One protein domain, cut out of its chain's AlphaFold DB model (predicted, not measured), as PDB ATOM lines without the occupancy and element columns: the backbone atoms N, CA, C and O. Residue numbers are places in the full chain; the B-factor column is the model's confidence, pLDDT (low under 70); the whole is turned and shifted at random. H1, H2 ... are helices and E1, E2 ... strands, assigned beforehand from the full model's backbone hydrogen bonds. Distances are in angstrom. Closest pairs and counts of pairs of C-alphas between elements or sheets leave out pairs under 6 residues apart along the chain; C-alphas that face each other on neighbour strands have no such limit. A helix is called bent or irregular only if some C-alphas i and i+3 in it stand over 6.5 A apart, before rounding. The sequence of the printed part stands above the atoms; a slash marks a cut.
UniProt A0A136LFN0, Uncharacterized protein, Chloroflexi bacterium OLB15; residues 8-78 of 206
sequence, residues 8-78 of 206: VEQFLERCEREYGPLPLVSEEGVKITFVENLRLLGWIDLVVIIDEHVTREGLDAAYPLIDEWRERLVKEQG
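What this domain is: This is residues 8 to 78 of the 206 residues of an uncharacterized protein of Chloroflexi bacterium OLB15 (UniProt A0A136LFN0). A hairpin of two strands, E1 and E2, runs alongside one long helix, H2, and a shorter helix, H1, is set crosswise to H2 near its last turns, with its first residue near the strands. The printed part has 71 residues, with two named helices and two named strands in the order H1, E1, E2, H2; the sheet, order E1 - E2, is antiparallel, and the class is mixed, helices and strands. The whole is compact, with a radius of gyration of the C-alphas of 12.6 A, and spans 34 by 28 by 18 A.

How they stand to each other: Begin with H1, residues 8 to 19, and look from its C-alpha 8 to E1, residues 31 to 37: the closest C-alphas of the two are those of Val 8 and Glu 36, 6.4 A apart. E2, residues 43 to 49, forms a hairpin with E1, and their directions stand at 151 degrees, antiparallel. C-alphas 36 and 44 face each other at 4.6 A; look there also for N 35 and O 45, 3.0 A apart, and N 45 and O 35, 2.9 A apart, both within hydrogen-bond range. Next comes H2, residues 56 to 77, whose closest C-alpha to E2 is that of Arg 70, 7.0 A from that of Leu 46. The closest C-alphas of E1 and H2 are those of Ile 32 and Ile 66, 7.2 A apart. H1 and H2 only just touch, with 3 pairs of C-alphas within 8 A, made by residues 11 to 15 of H1 and 72 to 76 of H2; the closest C-alphas are those of Cys 15 and Arg 72, 6.8 A apart. Their lines are about perpendicular, at 87 degrees. In H1 every O i to N i+4 pair is within hydrogen-bond range; in H2 it is 16 of 18.

Where its parts are: Find C-alpha 8 at (-23.428, -6.785, -21.480); from there H1 runs 15.9 A to C-alpha 19. E1 starts at C-alpha 31, at (-21.959, 7.437, -27.680), and runs 18.5 A to C-alpha 37. E2 goes 18.9 A from C-alpha 43 to C-alpha 49. H2 covers 29.5 A, from C-alpha 56 to C-alpha 77 at (-13.997, -11.887, -26.085). It has a kink of 40 degrees near residue 63 and is irregular, but only just: C-alphas 61 and 64 are 7.0 A apart.

The domain as a whole: The two C-alphas farthest apart, those of Leu 41 and Glu 57, are 35.9 A apart. The printed part has no cut. The link from H1 to E1, with 11 residues between them, is long; E1 to E2 is a tight link and E2 to H2 a short one. The mean pLDDT of the printed part is 90.7; look at residues 38 to 42 for confidence under 70.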
ATOM      1  N   VAL A   8     -24.026  -8.124 -21.349       91.81
ATOM      2  CA  VAL A   8     -23.428  -6.785 -21.480       91.81
ATOM      3  C   VAL A   8     -23.049  -6.189 -20.126       91.81
ATOM      4  O   VAL A   8     -21.920  -5.734 -19.961       91.81
ATOM      5  N   GLU A   9     -23.949  -6.230 -19.139       92.69
ATOM      6  CA  GLU A   9     -23.651  -5.734 -17.785       92.69
ATOM      7  C   GLU A   9     -22.479  -6.497 -17.165       92.69
ATOM      8  O   GLU A   9     -21.576  -5.900 -16.587       92.69
ATOM      9  N   GLN A  10     -22.454  -7.821 -17.328       90.56
ATOM     10  CA  GLN A  10     -21.352  -8.639 -16.829       90.56
ATOM     11  C   GLN A  10     -20.026  -8.304 -17.524       90.56
ATOM     12  O   GLN A  10     -18.990  -8.286 -16.866       90.56
ATOM     13  N   PHE A  11     -20.037  -8.049 -18.836       91.38
ATOM     14  CA  PHE A  11     -18.851  -7.628 -19.583       91.38
ATOM     15  C   PHE A  11     -18.318  -6.275 -19.114       91.38
ATOM     16  O   PHE A  11     -17.122  -6.164 -18.845       91.38
ATOM     17  N   LEU A  12     -19.194  -5.276 -18.965       93.69
ATOM     18  CA  LEU A  12     -18.802  -3.952 -18.486       93.69
ATOM     19  C   LEU A  12     -18.184  -4.037 -17.089       93.69
ATOM     20  O   LEU A  12     -17.097  -3.513 -16.875       93.69
ATOM     21  N   GLU A  13     -18.795  -4.790 -16.173       92.94
ATOM     22  CA  GLU A  13     -18.248  -4.986 -14.825       92.94
ATOM     23  C   GLU A  13     -16.885  -5.684 -14.817       92.94
ATOM     24  O   GLU A  13     -16.030  -5.362 -13.989       92.94
ATOM     25  N   ARG A  14     -16.658  -6.651 -15.718       91.00
ATOM     26  CA  ARG A  14     -15.337  -7.278 -15.863       91.00
ATOM     27  C   ARG A  14     -14.311  -6.274 -16.377       91.00
ATOM     28  O   ARG A  14     -13.253  -6.156 -15.765       91.00
ATOM     29  N   CYS A  15     -14.658  -5.509 -17.413       91.88
ATOM     30  CA  CYS A  15     -13.784  -4.481 -17.970       91.88
ATOM     31  C   CYS A  15     -13.429  -3.406 -16.943       91.88
ATOM     32  O   CYS A  15     -12.262  -3.056 -16.814       91.88
ATOM     33  N   GLU A  16     -14.410  -2.895 -16.197       93.50
ATOM     34  CA  GLU A  16     -14.174  -1.888 -15.158       93.50
ATOM     35  C   GLU A  16     -13.279  -2.425 -14.042       93.50
ATOM     36  O   GLU A  16     -12.391  -1.724 -13.560       93.50
ATOM     37  N   ARG A  17     -13.482  -3.685 -13.646       93.56
ATOM     38  CA  ARG A  17     -12.670  -4.333 -12.615       93.56
ATOM     39  C   ARG A  17     -11.227  -4.575 -13.063       93.56
ATOM     40  O   ARG A  17     -10.332  -4.474 -12.231       93.56
ATOM     41  N   GLU A  18     -11.004  -4.937 -14.325       93.06
ATOM     42  CA  GLU A  18      -9.677  -5.310 -14.836       93.06
ATOM     43  C   GLU A  18      -8.882  -4.116 -15.382       93.06
ATOM     44  O   GLU A  18      -7.681  -4.011 -15.140       93.06
ATOM     45  N   TYR A  19      -9.548  -3.197 -16.082       93.44
ATOM     46  CA  TYR A  19      -8.923  -2.099 -16.829       93.44
ATOM     47  C   TYR A  19      -9.300  -0.706 -16.301       93.44
ATOM     48  O   TYR A  19      -8.874   0.306 -16.862       93.44
ATOM     49  N   GLY A  20     -10.109  -0.637 -15.241       94.81
ATOM     50  CA  GLY A  20     -10.640   0.610 -14.701       94.81
ATOM     51  C   GLY A  20     -11.831   1.164 -15.497       94.81
ATOM     52  O   GLY A  20     -12.129   0.691 -16.601       94.81
ATOM     53  N   PRO A  21     -12.533   2.170 -14.948       95.62
ATOM     54  CA  PRO A  21     -13.681   2.781 -15.605       95.62
ATOM     55  C   PRO A  21     -13.264   3.520 -16.879       95.62
ATOM     56  O   PRO A  21     -12.196   4.126 -16.944       95.62
ATOM     57  N   LEU A  22     -14.134   3.488 -17.883       94.81
ATOM     58  CA  LEU A  22     -13.954   4.192 -19.149       94.81
ATOM     59  C   LEU A  22     -15.309   4.785 -19.565       94.81
ATOM     60  O   LEU A  22     -16.335   4.129 -19.368       94.81
ATOM     61  N   PRO A  23     -15.371   6.026 -20.077       95.94
ATOM     62  CA  PRO A  23     -16.650   6.645 -20.387       95.94
ATOM     63  C   PRO A  23     -17.322   5.968 -21.588       95.94
ATOM     64  O   PRO A  23     -16.668   5.507 -22.522       95.94
ATOM     65  N   LEU A  24     -18.655   5.939 -21.569       96.62
ATOM     66  CA  LEU A  24     -19.485   5.475 -22.690       96.62
ATOM     67  C   LEU A  24     -19.894   6.616 -23.632       96.62
ATOM     68  O   LEU A  24     -20.616   6.390 -24.595       96.62
ATOM     69  N   VAL A  25     -19.472   7.847 -23.350       96.94
ATOM     70  CA  VAL A  25     -19.741   9.023 -24.183       96.94
ATOM     71  C   VAL A  25     -18.458   9.843 -24.257       96.94
ATOM     72  O   VAL A  25     -17.866  10.125 -23.215       96.94
ATOM     73  N   SER A  26     -18.007  10.183 -25.464       96.44
ATOM     74  CA  SER A  26     -16.873  11.096 -25.644       96.44
ATOM     75  C   SER A  26     -17.266  12.537 -25.301       96.44
ATOM     76  O   SER A  26     -18.450  12.875 -25.261       96.44
ATOM     77  N   GLU A  27     -16.278  13.410 -25.100       95.25
ATOM     78  CA  GLU A  27     -16.515  14.852 -24.899       95.25
ATOM     79  C   GLU A  27     -17.249  15.493 -26.091       95.25
ATOM     80  O   GLU A  27     -18.044  16.410 -25.919       95.25
ATOM     81  N   GLU A  28     -17.064  14.919 -27.280       95.94
ATOM     82  CA  GLU A  28     -17.660  15.343 -28.552       95.94
ATOM     83  C   GLU A  28     -19.069  14.769 -28.789       95.94
ATOM     84  O   GLU A  28     -19.640  14.932 -29.864       95.94
ATOM     85  N   GLY A  29     -19.635  14.048 -27.814       94.19
ATOM     86  CA  GLY A  29     -20.997  13.513 -27.886       94.19
ATOM     87  C   GLY A  29     -21.143  12.172 -28.616       94.19
ATOM     88  O   GLY A  29     -22.267  11.687 -28.774       94.19
ATOM     89  N   VAL A  30     -20.041  11.523 -29.015       96.81
ATOM     90  CA  VAL A  30     -20.075  10.171 -29.598       96.81
ATOM     91  C   VAL A  30     -20.402   9.161 -28.506       96.81
ATOM     92  O   VAL A  30     -19.671   9.038 -27.524       96.81
ATOM     93  N   LYS A  31     -21.498   8.415 -28.675       97.56
ATOM     94  CA  LYS A  31     -21.959   7.437 -27.680       97.56
ATOM     95  C   LYS A  31     -21.501   6.039 -28.072       97.56
ATOM     96  O   LYS A  31     -21.652   5.621 -29.216       97.56
ATOM     97  N   ILE A  32     -20.990   5.300 -27.101       97.62
ATOM     98  CA  ILE A  32     -20.576   3.908 -27.217       97.62
ATOM     99  C   ILE A  32     -21.577   3.078 -26.430       97.62
ATOM    100  O   ILE A  32     -21.831   3.312 -25.248       97.62
ATOM    101  N   THR A  33     -22.173   2.106 -27.100       96.12
ATOM    102  CA  THR A  33     -23.065   1.139 -26.477       96.12
ATOM    103  C   THR A  33     -22.677  -0.269 -26.890       96.12
ATOM    104  O   THR A  33     -21.831  -0.483 -27.756       96.12
ATOM    105  N   PHE A  34     -23.283  -1.236 -26.222       94.62
ATOM    106  CA  PHE A  34     -22.951  -2.637 -26.343       94.62
ATOM    107  C   PHE A  34     -24.235  -3.424 -26.495       94.62
ATOM    108  O   PHE A  34     -25.181  -3.236 -25.726       94.62
ATOM    109  N   VAL A  35     -24.273  -4.302 -27.489       90.31
ATOM    110  CA  VAL A  35     -25.465  -5.092 -27.788       90.31
ATOM    111  C   VAL A  35     -25.087  -6.553 -27.760       90.31
ATOM    112  O   VAL A  35     -24.118  -6.963 -28.392       90.31
ATOM    113  N   GLU A  36     -25.853  -7.344 -27.017       83.50
ATOM    114  CA  GLU A  36     -25.700  -8.787 -27.065       83.50
ATOM    115  C   GLU A  36     -26.142  -9.287 -28.439       83.50
ATOM    116  O   GLU A  36     -27.298  -9.143 -28.851       83.50
ATOM    117  N   ASN A  37     -25.203  -9.883 -29.158       77.56
ATOM    118  CA  ASN A  37     -25.461 -10.539 -30.413       77.56
ATOM    119  C   ASN A  37     -26.086 -11.905 -30.124       77.56
ATOM    120  O   ASN A  37     -25.407 -12.924 -29.996       77.56
ATOM    121  N   LEU A  38     -27.416 -11.920 -30.035       61.62
ATOM    122  CA  LEU A  38     -28.201 -13.130 -29.775       61.62
ATOM    123  C   LEU A  38     -27.996 -14.225 -30.837       61.62
ATOM    124  O   LEU A  38     -28.304 -15.385 -30.581       61.62
ATOM    125  N   ARG A  39     -27.475 -13.880 -32.025       58.81
ATOM    126  CA  ARG A  39     -27.192 -14.836 -33.109       58.81
ATOM    127  C   ARG A  39     -25.821 -15.491 -32.978       58.81
ATOM    128  O   ARG A  39     -25.623 -16.582 -33.497       58.81
ATOM    129  N   LEU A  40     -24.900 -14.840 -32.272       58.88
ATOM    130  CA  LEU A  40     -23.582 -15.362 -31.910       58.88
ATOM    131  C   LEU A  40     -23.512 -15.711 -30.413       58.88
ATOM    132  O   LEU A  40     -22.429 -15.689 -29.833       58.88
ATOM    133  N   LEU A  41     -24.681 -16.013 -29.822       58.59
ATOM    134  CA  LEU A  41     -24.892 -16.588 -28.491       58.59
ATOM    135  C   LEU A  41     -23.940 -16.000 -27.423       58.59
ATOM    136  O   LEU A  41     -22.986 -16.629 -26.983       58.59
ATOM    137  N   GLY A  42     -24.200 -14.761 -27.003       63.84
ATOM    138  CA  GLY A  42     -23.459 -14.114 -25.910       63.84
ATOM    139  C   GLY A  42     -22.247 -13.284 -26.343       63.84
ATOM    140  O   GLY A  42     -21.584 -12.679 -25.501       63.84
ATOM    141  N   TRP A  43     -21.978 -13.189 -27.648       75.62
ATOM    142  CA  TRP A  43     -21.081 -12.161 -28.185       75.62
ATOM    143  C   TRP A  43     -21.638 -10.762 -27.941       75.62
ATOM    144  O   TRP A  43     -22.852 -10.568 -27.917       75.62
ATOM    145  N   ILE A  44     -20.757  -9.779 -27.773       86.69
ATOM    146  CA  ILE A  44     -21.172  -8.383 -27.617       86.69
ATOM    147  C   ILE A  44     -20.595  -7.583 -28.767       86.69
ATOM    148  O   ILE A  44     -19.387  -7.582 -28.986       86.69
ATOM    149  N   ASP A  45     -21.464  -6.873 -29.470       88.31
ATOM    150  CA  ASP A  45     -21.064  -5.910 -30.478       88.31
ATOM    151  C   ASP A  45     -20.885  -4.537 -29.825       88.31
ATOM    152  O   ASP A  45     -21.737  -4.083 -29.057       88.31
ATOM    153  N   LEU A  46     -19.779  -3.868 -30.152       93.50
ATOM    154  CA  LEU A  46     -19.587  -2.451 -29.867       93.50
ATOM    155  C   LEU A  46     -20.326  -1.646 -30.933       93.50
ATOM    156  O   LEU A  46     -20.061  -1.788 -32.127       93.50
ATOM    157  N   VAL A  47     -21.233  -0.778 -30.499       94.88
ATOM    158  CA  VAL A  47     -21.999   0.111 -31.368       94.88
ATOM    159  C   VAL A  47     -21.626   1.550 -31.059       94.88
ATOM    160  O   VAL A  47     -21.751   2.013 -29.925       94.88
ATOM    161  N   VAL A  48     -21.182   2.257 -32.093       96.44
ATOM    162  CA  VAL A  48     -20.898   3.691 -32.046       96.44
ATOM    163  C   VAL A  48     -22.107   4.430 -32.604       96.44
ATOM    164  O   VAL A  48     -22.500   4.208 -33.749       96.44
ATOM    165  N   ILE A  49     -22.705   5.295 -31.795       96.44
ATOM    166  CA  ILE A  49     -23.821   6.156 -32.182       96.44
ATOM    167  C   ILE A  49     -23.265   7.564 -32.375       96.44
ATOM    168  O   ILE A  49     -22.756   8.181 -31.435       96.44
ATOM    169  N   ILE A  50     -23.381   8.050 -33.607       96.25
ATOM    170  CA  ILE A  50     -22.940   9.374 -34.038       96.25
ATOM    171  C   ILE A  50     -24.200  10.220 -34.216       96.25
ATOM    172  O   ILE A  50     -25.065   9.881 -35.022       96.25
ATOM    173  N   ASP A  51     -24.326  11.267 -33.409       94.12
ATOM    174  CA  ASP A  51     -25.454  12.197 -33.448       94.12
ATOM    175  C   ASP A  51     -25.236  13.257 -34.548       94.12
ATOM    176  O   ASP A  51     -24.114  13.455 -35.013       94.12
ATOM    177  N   GLU A  52     -26.289  13.961 -34.962       95.81
ATOM    178  CA  GLU A  52     -26.260  14.884 -36.111       95.81
ATOM    179  C   GLU A  52     -25.294  16.064 -35.925       95.81
ATOM    180  O   GLU A  52     -24.820  16.649 -36.896       95.81
ATOM    181  N   HIS A  53     -25.000  16.418 -34.674       95.81
ATOM    182  CA  HIS A  53     -24.114  17.526 -34.321       95.81
ATOM    183  C   HIS A  53     -22.632  17.133 -34.243       95.81
ATOM    184  O   HIS A  53     -21.784  18.016 -34.104       95.81
ATOM    185  N   VAL A  54     -22.301  15.840 -34.315       97.19
ATOM    186  CA  VAL A  54     -20.914  15.374 -34.246       97.19
ATOM    187  C   VAL A  54     -20.207  15.704 -35.559       97.19
ATOM    188  O   VAL A  54     -20.594  15.235 -36.630       97.19
ATOM    189  N   THR A  55     -19.142  16.502 -35.483       97.75
ATOM    190  CA  THR A  55     -18.312  16.823 -36.649       97.75
ATOM    191  C   THR A  55     -17.319  15.703 -36.948       97.75
ATOM    192  O   THR A  55     -17.099  14.791 -36.148       97.75
ATOM    193  N   ARG A  56     -16.662  15.784 -38.108       96.69
ATOM    194  CA  ARG A  56     -15.558  14.880 -38.439       96.69
ATOM    195  C   ARG A  56     -14.421  14.994 -37.423       96.69
ATOM    196  O   ARG A  56     -13.929  13.975 -36.961       96.69
ATOM    197  N   GLU A  57     -14.039  16.216 -37.063       97.69
ATOM    198  CA  GLU A  57     -12.992  16.476 -36.075       97.69
ATOM    199  C   GLU A  57     -13.377  15.903 -34.705       97.69
ATOM    200  O   GLU A  57     -12.535  15.317 -34.028       97.69
ATOM    201  N   GLY A  58     -14.658  16.000 -34.332       97.12
ATOM    202  CA  GLY A  58     -15.178  15.399 -33.106       97.12
ATOM    203  C   GLY A  58     -15.135  13.866 -33.128       97.12
ATOM    204  O   GLY A  58     -14.799  13.230 -32.129       97.12
ATOM    205  N   LEU A  59     -15.404  13.249 -34.283       97.12
ATOM    206  CA  LEU A  59     -15.252  11.803 -34.455       97.12
ATOM    207  C   LEU A  59     -13.781  11.369 -34.370       97.12
ATOM    208  O   LEU A  59     -13.481  10.379 -33.702       97.12
ATOM    209  N   ASP A  60     -12.871  12.117 -34.998       97.56
ATOM    210  CA  ASP A  60     -11.429  11.861 -34.936       97.56
ATOM    211  C   ASP A  60     -10.917  11.979 -33.486       97.56
ATOM    212  O   ASP A  60     -10.156  11.126 -33.022       97.56
ATOM    213  N   ALA A  61     -11.397  12.972 -32.730       97.12
ATOM    214  CA  ALA A  61     -11.084  13.142 -31.311       97.12
ATOM    215  C   ALA A  61     -11.696  12.045 -30.416       97.12
ATOM    216  O   ALA A  61     -11.099  11.667 -29.407       97.12
ATOM    217  N   ALA A  62     -12.852  11.487 -30.788       97.69
ATOM    218  CA  ALA A  62     -13.478  10.367 -30.084       97.69
ATOM    219  C   ALA A  62     -12.833   9.005 -30.403       97.69
ATOM    220  O   ALA A  62     -13.016   8.047 -29.647       97.69
ATOM    221  N   TYR A  63     -12.081   8.898 -31.503       97.31
ATOM    222  CA  TYR A  63     -11.528   7.631 -31.976       97.31
ATOM    223  C   TYR A  63     -10.666   6.888 -30.939       97.31
ATOM    224  O   TYR A  63     -10.874   5.685 -30.788       97.31
ATOM    225  N   PRO A  64      -9.775   7.536 -30.158       97.94
ATOM    226  CA  PRO A  64      -9.006   6.845 -29.121       97.94
ATOM    227  C   PRO A  64      -9.882   6.135 -28.081       97.94
ATOM    228  O   PRO A  64      -9.553   5.034 -27.647       97.94
ATOM    229  N   LEU A  65     -11.024   6.725 -27.713       97.06
ATOM    230  CA  LEU A  65     -11.973   6.113 -26.781       97.06
ATOM    231  C   LEU A  65     -12.662   4.888 -27.402       97.06
ATOM    232  O   LEU A  65     -12.806   3.854 -26.748       97.06
ATOM    233  N   ILE A  66     -13.085   5.004 -28.665       97.12
ATOM    234  CA  ILE A  66     -13.688   3.896 -29.421       97.12
ATOM    235  C   ILE A  66     -12.685   2.746 -29.551       97.12
ATOM    236  O   ILE A  66     -13.047   1.583 -29.354       97.12
ATOM    237  N   ASP A  67     -11.430   3.066 -29.865       96.31
ATOM    238  CA  ASP A  67     -10.375   2.082 -30.064       96.31
ATOM    239  C   ASP A  67     -10.019   1.357 -28.761       96.31
ATOM    240  O   ASP A  67      -9.943   0.132 -28.750       96.31
ATOM    241  N   GLU A  68      -9.928   2.073 -27.639       96.69
ATOM    242  CA  GLU A  68      -9.719   1.467 -26.319       96.69
ATOM    243  C   GLU A  68     -10.856   0.491 -25.960       96.69
ATOM    244  O   GLU A  68     -10.607  -0.640 -25.532       96.69
ATOM    245  N   TRP A  69     -12.122   0.870 -26.180       96.19
ATOM    246  CA  TRP A  69     -13.247  -0.046 -25.958       96.19
ATOM    247  C   TRP A  69     -13.207  -1.262 -26.886       96.19
ATOM    248  O   TRP A  69     -13.489  -2.382 -26.447       96.19
ATOM    249  N   ARG A  70     -12.823  -1.070 -28.152       93.94
ATOM    250  CA  ARG A  70     -12.607  -2.162 -29.109       93.94
ATOM    251  C   ARG A  70     -11.512  -3.107 -28.618       93.94
ATOM    252  O   ARG A  70     -11.693  -4.322 -28.682       93.94
ATOM    253  N   GLU A  71     -10.397  -2.586 -28.113       92.25
ATOM    254  CA  GLU A  71      -9.313  -3.404 -27.572       92.25
ATOM    255  C   GLU A  71      -9.742  -4.201 -26.342       92.25
ATOM    256  O   GLU A  71      -9.428  -5.389 -26.258       92.25
ATOM    257  N   ARG A  72     -10.482  -3.591 -25.409       93.38
ATOM    258  CA  ARG A  72     -11.031  -4.287 -24.230       93.38
ATOM    259  C   ARG A  72     -11.984  -5.402 -24.634       93.38
ATOM    260  O   ARG A  72     -11.859  -6.522 -24.144       93.38
ATOM    261  N   LEU A  73     -12.873  -5.127 -25.587       89.62
ATOM    262  CA  LEU A  73     -13.772  -6.130 -26.147       89.62
ATOM    263  C   LEU A  73     -12.988  -7.294 -26.770       89.62
ATOM    264  O   LEU A  73     -13.295  -8.451 -26.504       89.62
ATOM    265  N   VAL A  74     -11.935  -6.998 -27.537       85.38
ATOM    266  CA  VAL A  74     -11.047  -8.015 -28.121       85.38
ATOM    267  C   VAL A  74     -10.218  -8.742 -27.062       85.38
ATOM    268  O   VAL A  74      -9.885  -9.896 -27.283       85.38
ATOM    269  N   LYS A  75      -9.856  -8.141 -25.929       83.38
ATOM    270  CA  LYS A  75      -9.151  -8.854 -24.847       83.38
ATOM    271  C   LYS A  75     -10.087  -9.829 -24.132       83.38
ATOM    272  O   LYS A  75      -9.730 -10.991 -23.966       83.38
ATOM    273  N   GLU A  76     -11.297  -9.382 -23.803       82.25
ATOM    274  CA  GLU A  76     -12.316 -10.175 -23.102       82.25
ATOM    275  C   GLU A  76     -12.897 -11.293 -23.969       82.25
ATOM    276  O   GLU A  76     -12.982 -12.448 -23.556       82.25
ATOM    277  N   GLN A  77     -13.318 -10.953 -25.186       76.25
ATOM    278  CA  GLN A  77     -13.997 -11.887 -26.085       76.25
ATOM    279  C   GLN A  77     -13.043 -12.556 -27.056       76.25
ATOM    280  O   GLN A  77     -13.480 -13.435 -27.789       76.25
ATOM    281  N   GLY A  78     -11.764 -12.160 -27.057       71.00
ATOM    282  CA  GLY A  78     -10.758 -12.457 -28.074       71.00
ATOM    283  C   GLY A  78     -11.102 -11.931 -29.461       71.00
ATOM    284  O   GLY A  78     -12.176 -11.400 -29.746       71.00
TER     285      GLY A  78